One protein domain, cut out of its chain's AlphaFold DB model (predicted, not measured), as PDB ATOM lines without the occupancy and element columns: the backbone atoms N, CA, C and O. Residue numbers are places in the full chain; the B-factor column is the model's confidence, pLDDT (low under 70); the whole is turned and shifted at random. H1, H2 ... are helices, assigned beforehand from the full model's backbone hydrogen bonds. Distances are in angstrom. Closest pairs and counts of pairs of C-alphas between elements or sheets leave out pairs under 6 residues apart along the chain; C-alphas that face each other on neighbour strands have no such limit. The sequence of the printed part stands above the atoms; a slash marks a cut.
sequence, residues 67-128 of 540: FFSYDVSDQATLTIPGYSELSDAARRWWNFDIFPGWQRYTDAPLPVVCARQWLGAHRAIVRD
ATOM      1  N   PHE A  67       3.389 108.381-129.871       42.94
ATOM      2  CA  PHE A  67       2.679 107.726-128.754       42.94
ATOM      3  C   PHE A  67       1.304 107.136-129.112       42.94
ATOM      4  O   PHE A  67       0.281 107.816-129.068       42.94
ATOM      5  N   PHE A  68       1.271 105.831-129.403       58.56
ATOM      6  CA  PHE A  68       0.033 105.058-129.520       58.56
ATOM      7  C   PHE A  68      -0.225 104.243-128.248       58.56
ATOM      8  O   PHE A  68       0.664 103.561-127.742       58.56
ATOM      9  N   SER A  69      -1.468 104.289-127.771       68.19
ATOM     10  CA  SER A  69      -2.021 103.345-126.799       68.19
ATOM     11  C   SER A  69      -2.831 102.300-127.556       68.19
ATOM     12  O   SER A  69      -3.852 102.629-128.159       68.19
ATOM     13  N   TYR A  70      -2.392 101.046-127.531       79.94
ATOM     14  CA  TYR A  70      -3.089  99.928-128.161       79.94
ATOM     15  C   TYR A  70      -3.841  99.132-127.106       79.94
ATOM     16  O   TYR A  70      -3.240  98.635-126.159       79.94
ATOM     17  N   ASP A  71      -5.149  98.984-127.268       85.56
ATOM     18  CA  ASP A  71      -5.895  98.020-126.471       85.56
ATOM     19  C   ASP A  71      -5.571  96.614-126.969       85.56
ATOM     20  O   ASP A  71      -5.944  96.246-128.080       85.56
ATOM     21  N   VAL A  72      -4.871  95.848-126.141       88.50
ATOM     22  CA  VAL A  72      -4.439  94.487-126.465       88.50
ATOM     23  C   VAL A  72      -5.173  93.431-125.643       88.50
ATOM     24  O   VAL A  72      -4.766  92.271-125.634       88.50
ATOM     25  N   SER A  73      -6.259  93.800-124.950       85.31
ATOM     26  CA  SER A  73      -6.994  92.877-124.064       85.31
ATOM     27  C   SER A  73      -7.624  91.673-124.764       85.31
ATOM     28  O   SER A  73      -7.998  90.707-124.097       85.31
ATOM     29  N   ASP A  74      -7.758  91.708-126.089       86.75
ATOM     30  CA  ASP A  74      -8.202  90.576-126.897       86.75
ATOM     31  C   ASP A  74      -7.088  89.548-127.163       86.75
ATOM     32  O   ASP A  74      -7.380  88.388-127.454       86.75
ATOM     33  N   GLN A  75      -5.825  89.956-127.018       85.81
ATOM     34  CA  GLN A  75      -4.638  89.169-127.350       85.81
ATOM     35  C   GLN A  75      -3.809  88.780-126.122       85.81
ATOM     36  O   GLN A  75      -3.266  87.676-126.086       85.81
ATOM     37  N   ALA A  76      -3.698  89.656-125.119       86.19
ATOM     38  CA  ALA A  76      -2.906  89.413-123.918       86.19
ATOM     39  C   ALA A  76      -3.356  90.265-122.719       86.19
ATOM     40  O   ALA A  76      -3.931  91.340-122.868       86.19
ATOM     41  N   THR A  77      -3.022  89.799-121.515       89.56
ATOM     42  CA  THR A  77      -3.074  90.607-120.288       89.56
ATOM     43  C   THR A  77      -1.661  91.066-119.951       89.56
ATOM     44  O   THR A  77      -0.757  90.236-119.878       89.56
ATOM     45  N   LEU A  78      -1.468  92.365-119.722       89.88
ATOM     46  CA  LEU A  78      -0.159  92.922-119.389       89.88
ATOM     47  C   LEU A  78       0.125  92.783-117.886       89.88
ATOM     48  O   LEU A  78      -0.675  93.178-117.033       89.88
ATOM     49  N   THR A  79       1.285  92.212-117.579       92.44
ATOM     50  CA  THR A  79       1.859  92.046-116.238       92.44
ATOM     51  C   THR A  79       3.320  92.503-116.206       92.44
ATOM     52  O   THR A  79       4.142  91.910-115.520       92.44
ATOM     53  N   ILE A  80       3.642  93.548-116.968       89.31
ATOM     54  CA  ILE A  80       4.942  94.231-117.029       89.31
ATOM     55  C   ILE A  80       5.225  94.908-115.675       89.31
ATOM     56  O   ILE A  80       4.493  95.851-115.336       89.31
ATOM     57  N   PRO A  81       6.267  94.488-114.931       82.19
ATOM     58  CA  PRO A  81       6.657  95.118-113.673       82.19
ATOM     59  C   PRO A  81       7.119  96.567-113.857       82.19
ATOM     60  O   PRO A  81       7.987  96.846-114.691       82.19
ATOM     61  N   GLY A  82       6.565  97.480-113.055       77.56
ATOM     62  CA  GLY A  82       6.823  98.926-113.116       77.56
ATOM     63  C   GLY A  82       5.929  99.687-114.103       77.56
ATOM     64  O   GLY A  82       6.152 100.871-114.346       77.56
ATOM     65  N   TYR A  83       4.931  99.013-114.675       82.31
ATOM     66  CA  TYR A  83       4.007  99.555-115.673       82.31
ATOM     67  C   TYR A  83       2.567  99.143-115.376       82.31
ATOM     68  O   TYR A  83       1.677  99.985-115.272       82.31
ATOM     69  N   SER A  84       2.336  97.843-115.197       84.44
ATOM     70  CA  SER A  84       0.987  97.279-115.057       84.44
ATOM     71  C   SER A  84       0.358  97.572-113.692       84.44
ATOM     72  O   SER A  84      -0.835  97.362-113.493       84.44
ATOM     73  N   GLU A  85       1.156  98.058-112.743       83.38
ATOM     74  CA  GLU A  85       0.727  98.513-111.421       83.38
ATOM     75  C   GLU A  85       0.224  99.962-111.428       83.38
ATOM     76  O   GLU A  85      -0.397 100.388-110.458       83.38
ATOM     77  N   LEU A  86       0.468 100.719-112.505       73.25
ATOM     78  CA  LEU A  86       0.105 102.137-112.582       73.25
ATOM     79  C   LEU A  86      -1.414 102.349-112.655       73.25
ATOM     80  O   LEU A  86      -1.914 103.365-112.179       73.25
ATOM     81  N   SER A  87      -2.155 101.417-113.264       78.06
ATOM     82  CA  SER A  87      -3.626 101.391-113.265       78.06
ATOM     83  C   SER A  87      -4.166 100.071-113.826       78.06
ATOM     84  O   SER A  87      -3.473  99.370-114.563       78.06
ATOM     85  N   ASP A  88      -5.446  99.777-113.589       74.94
ATOM     86  CA  ASP A  88      -6.127  98.651-114.249       74.94
ATOM     87  C   ASP A  88      -6.163  98.803-115.778       74.94
ATOM     88  O   ASP A  88      -6.136  97.814-116.510       74.94
ATOM     89  N   ALA A  89      -6.155 100.042-116.282       73.25
ATOM     90  CA  ALA A  89      -6.023 100.309-117.708       73.25
ATOM     91  C   ALA A  89      -4.633  99.911-118.239       73.25
ATOM     92  O   ALA A  89      -4.540  99.383-119.345       73.25
ATOM     93  N   ALA A  90      -3.561 100.064-117.456       80.38
ATOM     94  CA  ALA A  90      -2.204  99.673-117.859       80.38
ATOM     95  C   ALA A  90      -2.036  98.152-118.041       80.38
ATOM     96  O   ALA A  90      -1.107  97.710-118.707       80.38
ATOM     97  N   ARG A  91      -2.967  97.342-117.521       85.56
ATOM     98  CA  ARG A  91      -3.020  95.888-117.769       85.56
ATOM     99  C   ARG A  91      -3.619  95.523-119.130       85.56
ATOM    100  O   ARG A  91      -3.524  94.373-119.554       85.56
ATOM    101  N   ARG A  92      -4.268  96.485-119.787       86.69
ATOM    102  CA  ARG A  92      -5.014  96.326-121.045       86.69
ATOM    103  C   ARG A  92      -4.388  97.096-122.201       86.69
ATOM    104  O   ARG A  92      -4.435  96.636-123.336       86.69
ATOM    105  N   TRP A  93      -3.847  98.272-121.913       84.69
ATOM    106  CA  TRP A  93      -3.354  99.196-122.921       84.69
ATOM    107  C   TRP A  93      -1.833  99.115-123.010       84.69
ATOM    108  O   TRP A  93      -1.139  99.381-122.033       84.69
ATOM    109  N   TRP A  94      -1.318  98.743-124.177       86.50
ATOM    110  CA  TRP A  94       0.096  98.775-124.530       86.50
ATOM    111  C   TRP A  94       0.439 100.168-125.064       86.50
ATOM    112  O   TRP A  94       0.020 100.534-126.157       86.50
ATOM    113  N   ASN A  95       1.177 100.961-124.289       80.25
ATOM    114  CA  ASN A  95       1.471 102.369-124.603       80.25
ATOM    115  C   ASN A  95       2.805 102.570-125.347       80.25
ATOM    116  O   ASN A  95       3.397 103.648-125.292       80.25
ATOM    117  N   PHE A  96       3.294 101.520-126.005       78.44
ATOM    118  CA  PHE A  96       4.552 101.509-126.750       78.44
ATOM    119  C   PHE A  96       4.298 101.136-128.211       78.44
ATOM    120  O   PHE A  96       3.216 100.673-128.566       78.44
ATOM    121  N   ASP A  97       5.300 101.280-129.072       76.88
ATOM    122  CA  ASP A  97       5.185 100.781-130.444       76.88
ATOM    123  C   ASP A  97       5.017  99.253-130.450       76.88
ATOM    124  O   ASP A  97       5.664  98.532-129.681       76.88
ATOM    125  N   ILE A  98       4.135  98.749-131.317       78.25
ATOM    126  CA  ILE A  98       3.965  97.312-131.531       78.25
ATOM    127  C   ILE A  98       5.087  96.835-132.453       78.25
ATOM    128  O   ILE A  98       5.106  97.136-133.644       78.25
ATOM    129  N   PHE A  99       6.021  96.065-131.898       77.75
ATOM    130  CA  PHE A  99       7.090  95.421-132.659       77.75
ATOM    131  C   PHE A  99       6.783  93.931-132.909       77.75
ATOM    132  O   PHE A  99       6.033  93.314-132.144       77.75
ATOM    133  N   PRO A 100       7.351  93.306-133.960       73.62
ATOM    134  CA  PRO A 100       7.151  91.882-134.221       73.62
ATOM    135  C   PRO A 100       7.499  91.011-133.002       73.62
ATOM    136  O   PRO A 100       8.614  91.067-132.484       73.62
ATOM    137  N   GLY A 101       6.539  90.201-132.545       79.88
ATOM    138  CA  GLY A 101       6.702  89.322-131.383       79.88
ATOM    139  C   GLY A 101       6.545  89.995-130.014       79.88
ATOM    140  O   GLY A 101       6.929  89.388-129.012       79.88
ATOM    141  N   TRP A 102       5.983  91.209-129.945       85.06
ATOM    142  CA  TRP A 102       5.708  91.935-128.693       85.06
ATOM    143  C   TRP A 102       4.953  91.103-127.642       85.06
ATOM    144  O   TRP A 102       5.175  91.294-126.449       85.06
ATOM    145  N   GLN A 103       4.140  90.123-128.059       88.19
ATOM    146  CA  GLN A 103       3.388  89.235-127.164       88.19
ATOM    147  C   GLN A 103       4.286  88.457-126.186       88.19
ATOM    148  O   GLN A 103       3.822  88.027-125.138       88.19
ATOM    149  N   ARG A 104       5.577  88.279-126.499       88.31
ATOM    150  CA  ARG A 104       6.558  87.616-125.615       88.31
ATOM    151  C   ARG A 104       7.043  88.495-124.460       88.31
ATOM    152  O   ARG A 104       7.830  88.033-123.646       88.31
ATOM    153  N   TYR A 105       6.644  89.763-124.439       89.00
ATOM    154  CA  TYR A 105       7.144  90.776-123.511       89.00
ATOM    155  C   TYR A 105       6.036  91.355-122.629       89.00
ATOM    156  O   TYR A 105       6.221  92.397-122.008       89.00
ATOM    157  N   THR A 106       4.882  90.693-122.564       91.81
ATOM    158  CA  THR A 106       3.725  91.155-121.790       91.81
ATOM    159  C   THR A 106       3.926  91.042-120.280       91.81
ATOM    160  O   THR A 106       3.162  91.641-119.535       91.81
ATOM    161  N   ASP A 107       4.942  90.312-119.821       92.19
ATOM    162  CA  ASP A 107       5.338  90.129-118.419       92.19
ATOM    163  C   ASP A 107       6.813  90.494-118.147       92.19
ATOM    164  O   ASP A 107       7.306  90.346-117.027       92.19
ATOM    165  N   ALA A 108       7.525  91.000-119.156       87.06
ATOM    166  CA  ALA A 108       8.923  91.393-119.026       87.06
ATOM    167  C   ALA A 108       9.071  92.687-118.199       87.06
ATOM    168  O   ALA A 108       8.169  93.523-118.216       87.06
ATOM    169  N   PRO A 109      10.213  92.919-117.518       85.56
ATOM    170  CA  PRO A 109      10.477  94.183-116.827       85.56
ATOM    171  C   PRO A 109      10.362  95.390-117.765       85.56
ATOM    172  O   PRO A 109      10.883  95.348-118.883       85.56
ATOM    173  N   LEU A 110       9.765  96.493-117.295       81.38
ATOM    174  CA  LEU A 110       9.578  97.712-118.094       81.38
ATOM    175  C   LEU A 110      10.855  98.186-118.832       81.38
ATOM    176  O   LEU A 110      10.756  98.485-120.022       81.38
ATOM    177  N   PRO A 111      12.067  98.184-118.233       75.38
ATOM    178  CA  PRO A 111      13.288  98.551-118.960       75.38
ATOM    179  C   PRO A 111      13.574  97.676-120.191       75.38
ATOM    180  O   PRO A 111      14.049  98.176-121.207       75.38
ATOM    181  N   VAL A 112      13.252  96.379-120.129       74.12
ATOM    182  CA  VAL A 112      13.431  95.438-121.245       74.12
ATOM    183  C   VAL A 112      12.420  95.722-122.355       74.12
ATOM    184  O   VAL A 112      12.783  95.703-123.531       74.12
ATOM    185  N   VAL A 113      11.174  96.032-121.990       81.19
ATOM    186  CA  VAL A 113      10.124  96.431-122.940       81.19
ATOM    187  C   VAL A 113      10.524  97.720-123.666       81.19
ATOM    188  O   VAL A 113      10.524  97.751-124.897       81.19
ATOM    189  N   CYS A 114      10.979  98.738-122.927       79.75
ATOM    190  CA  CYS A 114      11.475  99.997-123.489       79.75
ATOM    191  C   CYS A 114      12.679  99.787-124.420       79.75
ATOM    192  O   CYS A 114      12.724 100.354-125.511       79.75
ATOM    193  N   ALA A 115      13.643  98.945-124.031       71.69
ATOM    194  CA  ALA A 115      14.806  98.641-124.865       71.69
ATOM    195  C   ALA A 115      14.413  97.928-126.169       71.69
ATOM    196  O   ALA A 115      14.957  98.228-127.233       71.69
ATOM    197  N   ARG A 116      13.439  97.010-126.119       79.06
ATOM    198  CA  ARG A 116      12.935  96.303-127.308       79.06
ATOM    199  C   ARG A 116      12.153  97.212-128.240       79.06
ATOM    200  O   ARG A 116      12.359  97.127-129.450       79.06
ATOM    201  N   GLN A 117      11.331  98.104-127.693       78.19
ATOM    202  CA  GLN A 117      10.671  99.147-128.473       78.19
ATOM    203  C   GLN A 117      11.707 100.026-129.182       78.19
ATOM    204  O   GLN A 117      11.639 100.201-130.399       78.19
ATOM    205  N   TRP A 118      12.694 100.530-128.435       73.19
ATOM    206  CA  TRP A 118      13.759 101.364-128.982       73.19
ATOM    207  C   TRP A 118      14.491 100.640-130.116       73.19
ATOM    208  O   TRP A 118      14.590 101.164-131.224       73.19
ATOM    209  N   LEU A 119      14.909  99.396-129.883       69.12
ATOM    210  CA  LEU A 119      15.597  98.576-130.875       69.12
ATOM    211  C   LEU A 119      14.744  98.323-132.125       69.12
ATOM    212  O   LEU A 119      15.257  98.413-133.238       69.12
ATOM    213  N   GLY A 120      13.458  98.002-131.958       70.38
ATOM    214  CA  GLY A 120      12.537  97.741-133.063       70.38
ATOM    215  C   GLY A 120      12.381  98.954-133.981       70.38
ATOM    216  O   GLY A 120      12.574  98.835-135.192       70.38
ATOM    217  N   ALA A 121      12.125 100.127-133.396       67.06
ATOM    218  CA  ALA A 121      11.998 101.377-134.139       67.06
ATOM    219  C   ALA A 121      13.305 101.752-134.862       67.06
ATOM    220  O   ALA A 121      13.284 102.119-136.036       67.06
ATOM    221  N   HIS A 122      14.457 101.603-134.201       65.81
ATOM    222  CA  HIS A 122      15.747 101.985-134.783       65.81
ATOM    223  C   HIS A 122      16.233 101.003-135.850       65.81
ATOM    224  O   HIS A 122      16.817 101.435-136.837       65.81
ATOM    225  N   ARG A 123      15.956  99.699-135.720       65.56
ATOM    226  CA  ARG A 123      16.297  98.706-136.754       65.56
ATOM    227  C   ARG A 123      15.563  98.959-138.062       65.56
ATOM    228  O   ARG A 123      16.181  98.846-139.115       65.56
ATOM    229  N   ALA A 124      14.279  99.307-137.995       63.34
ATOM    230  CA  ALA A 124      13.511  99.663-139.184       63.34
ATOM    231  C   ALA A 124      14.104 100.902-139.867       63.34
ATOM    232  O   ALA A 124      14.328 100.884-141.072       63.34
ATOM    233  N   ILE A 125      14.454 101.926-139.078       62.09
ATOM    234  CA  ILE A 125      15.109 103.134-139.587       62.09
ATOM    235  C   ILE A 125      16.443 102.780-140.251       62.09
ATOM    236  O   ILE A 125      16.650 103.156-141.393       62.09
ATOM    237  N   VAL A 126      17.326 102.040-139.571       62.81
ATOM    238  CA  VAL A 126      18.667 101.697-140.073       62.81
ATOM    239  C   VAL A 126      18.617 100.839-141.334       62.81
ATOM    240  O   VAL A 126      19.424 101.057-142.233       62.81
ATOM    241  N   ARG A 127      17.678  99.890-141.423       62.75
ATOM    242  CA  ARG A 127      17.504  99.030-142.602       62.75
ATOM    243  C   ARG A 127      17.144  99.831-143.854       62.75
ATOM    244  O   ARG A 127      17.576  99.473-144.943       62.75
ATOM    245  N   ASP A 128      16.375 100.901-143.685       59.47
ATOM    246  CA  ASP A 128      15.836 101.682-144.795       59.47
ATOM    247  C   ASP A 128      16.701 102.934-145.102       59.47
ATOM    248  O   ASP A 128      16.329 103.767-145.928       59.47
TER     249      ASP A 128
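This is residues 67 to 128 of the 540 residues of the protein "N-Dimethylarginine dimethylaminohydrolase" of Actinoplanes derwentensis (UniProt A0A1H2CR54). This domain has little regular structure: a wound body of loops, residues 67 to 101, then the short H1, then one long helix, H2, whose far end sticks out with residues 122 to 128. The 62 printed residues hold two named helices, H1 then H2, and no named strand; the class is all helix, with 22 residues in named elements. The whole is compact, radius of gyration of the C-alphas 11.6 A, yet elongated, spanning 38 by 22 by 20 A.

Look first at residues 70 to 71, a short antiparallel pairing with residues 93 to 94. H1, residues 102 to 105, and H2, residues 110 to 127, are close but not clearly touching; their closest C-alphas, Tyr 105 and Val 113, are 6.4 A apart. In H2 every O i to N i+4 pair is within hydrogen-bond range; H1 is too short for one.

Find C-alpha 102 at (5.708, 91.935, -128.693), where H1 begins its 5.5 A. H2 runs 25.8 A from C-alpha 110 to C-alpha 127 at (17.504, 99.030, -142.602).

The farthest C-alphas, Asp 88 and Asp 128, are 37.7 A apart. The printed part has no cut, and the H1 to H2 link is tight. pLDDT is under 70 at residues 67 to 69, 119 and 121 to 128.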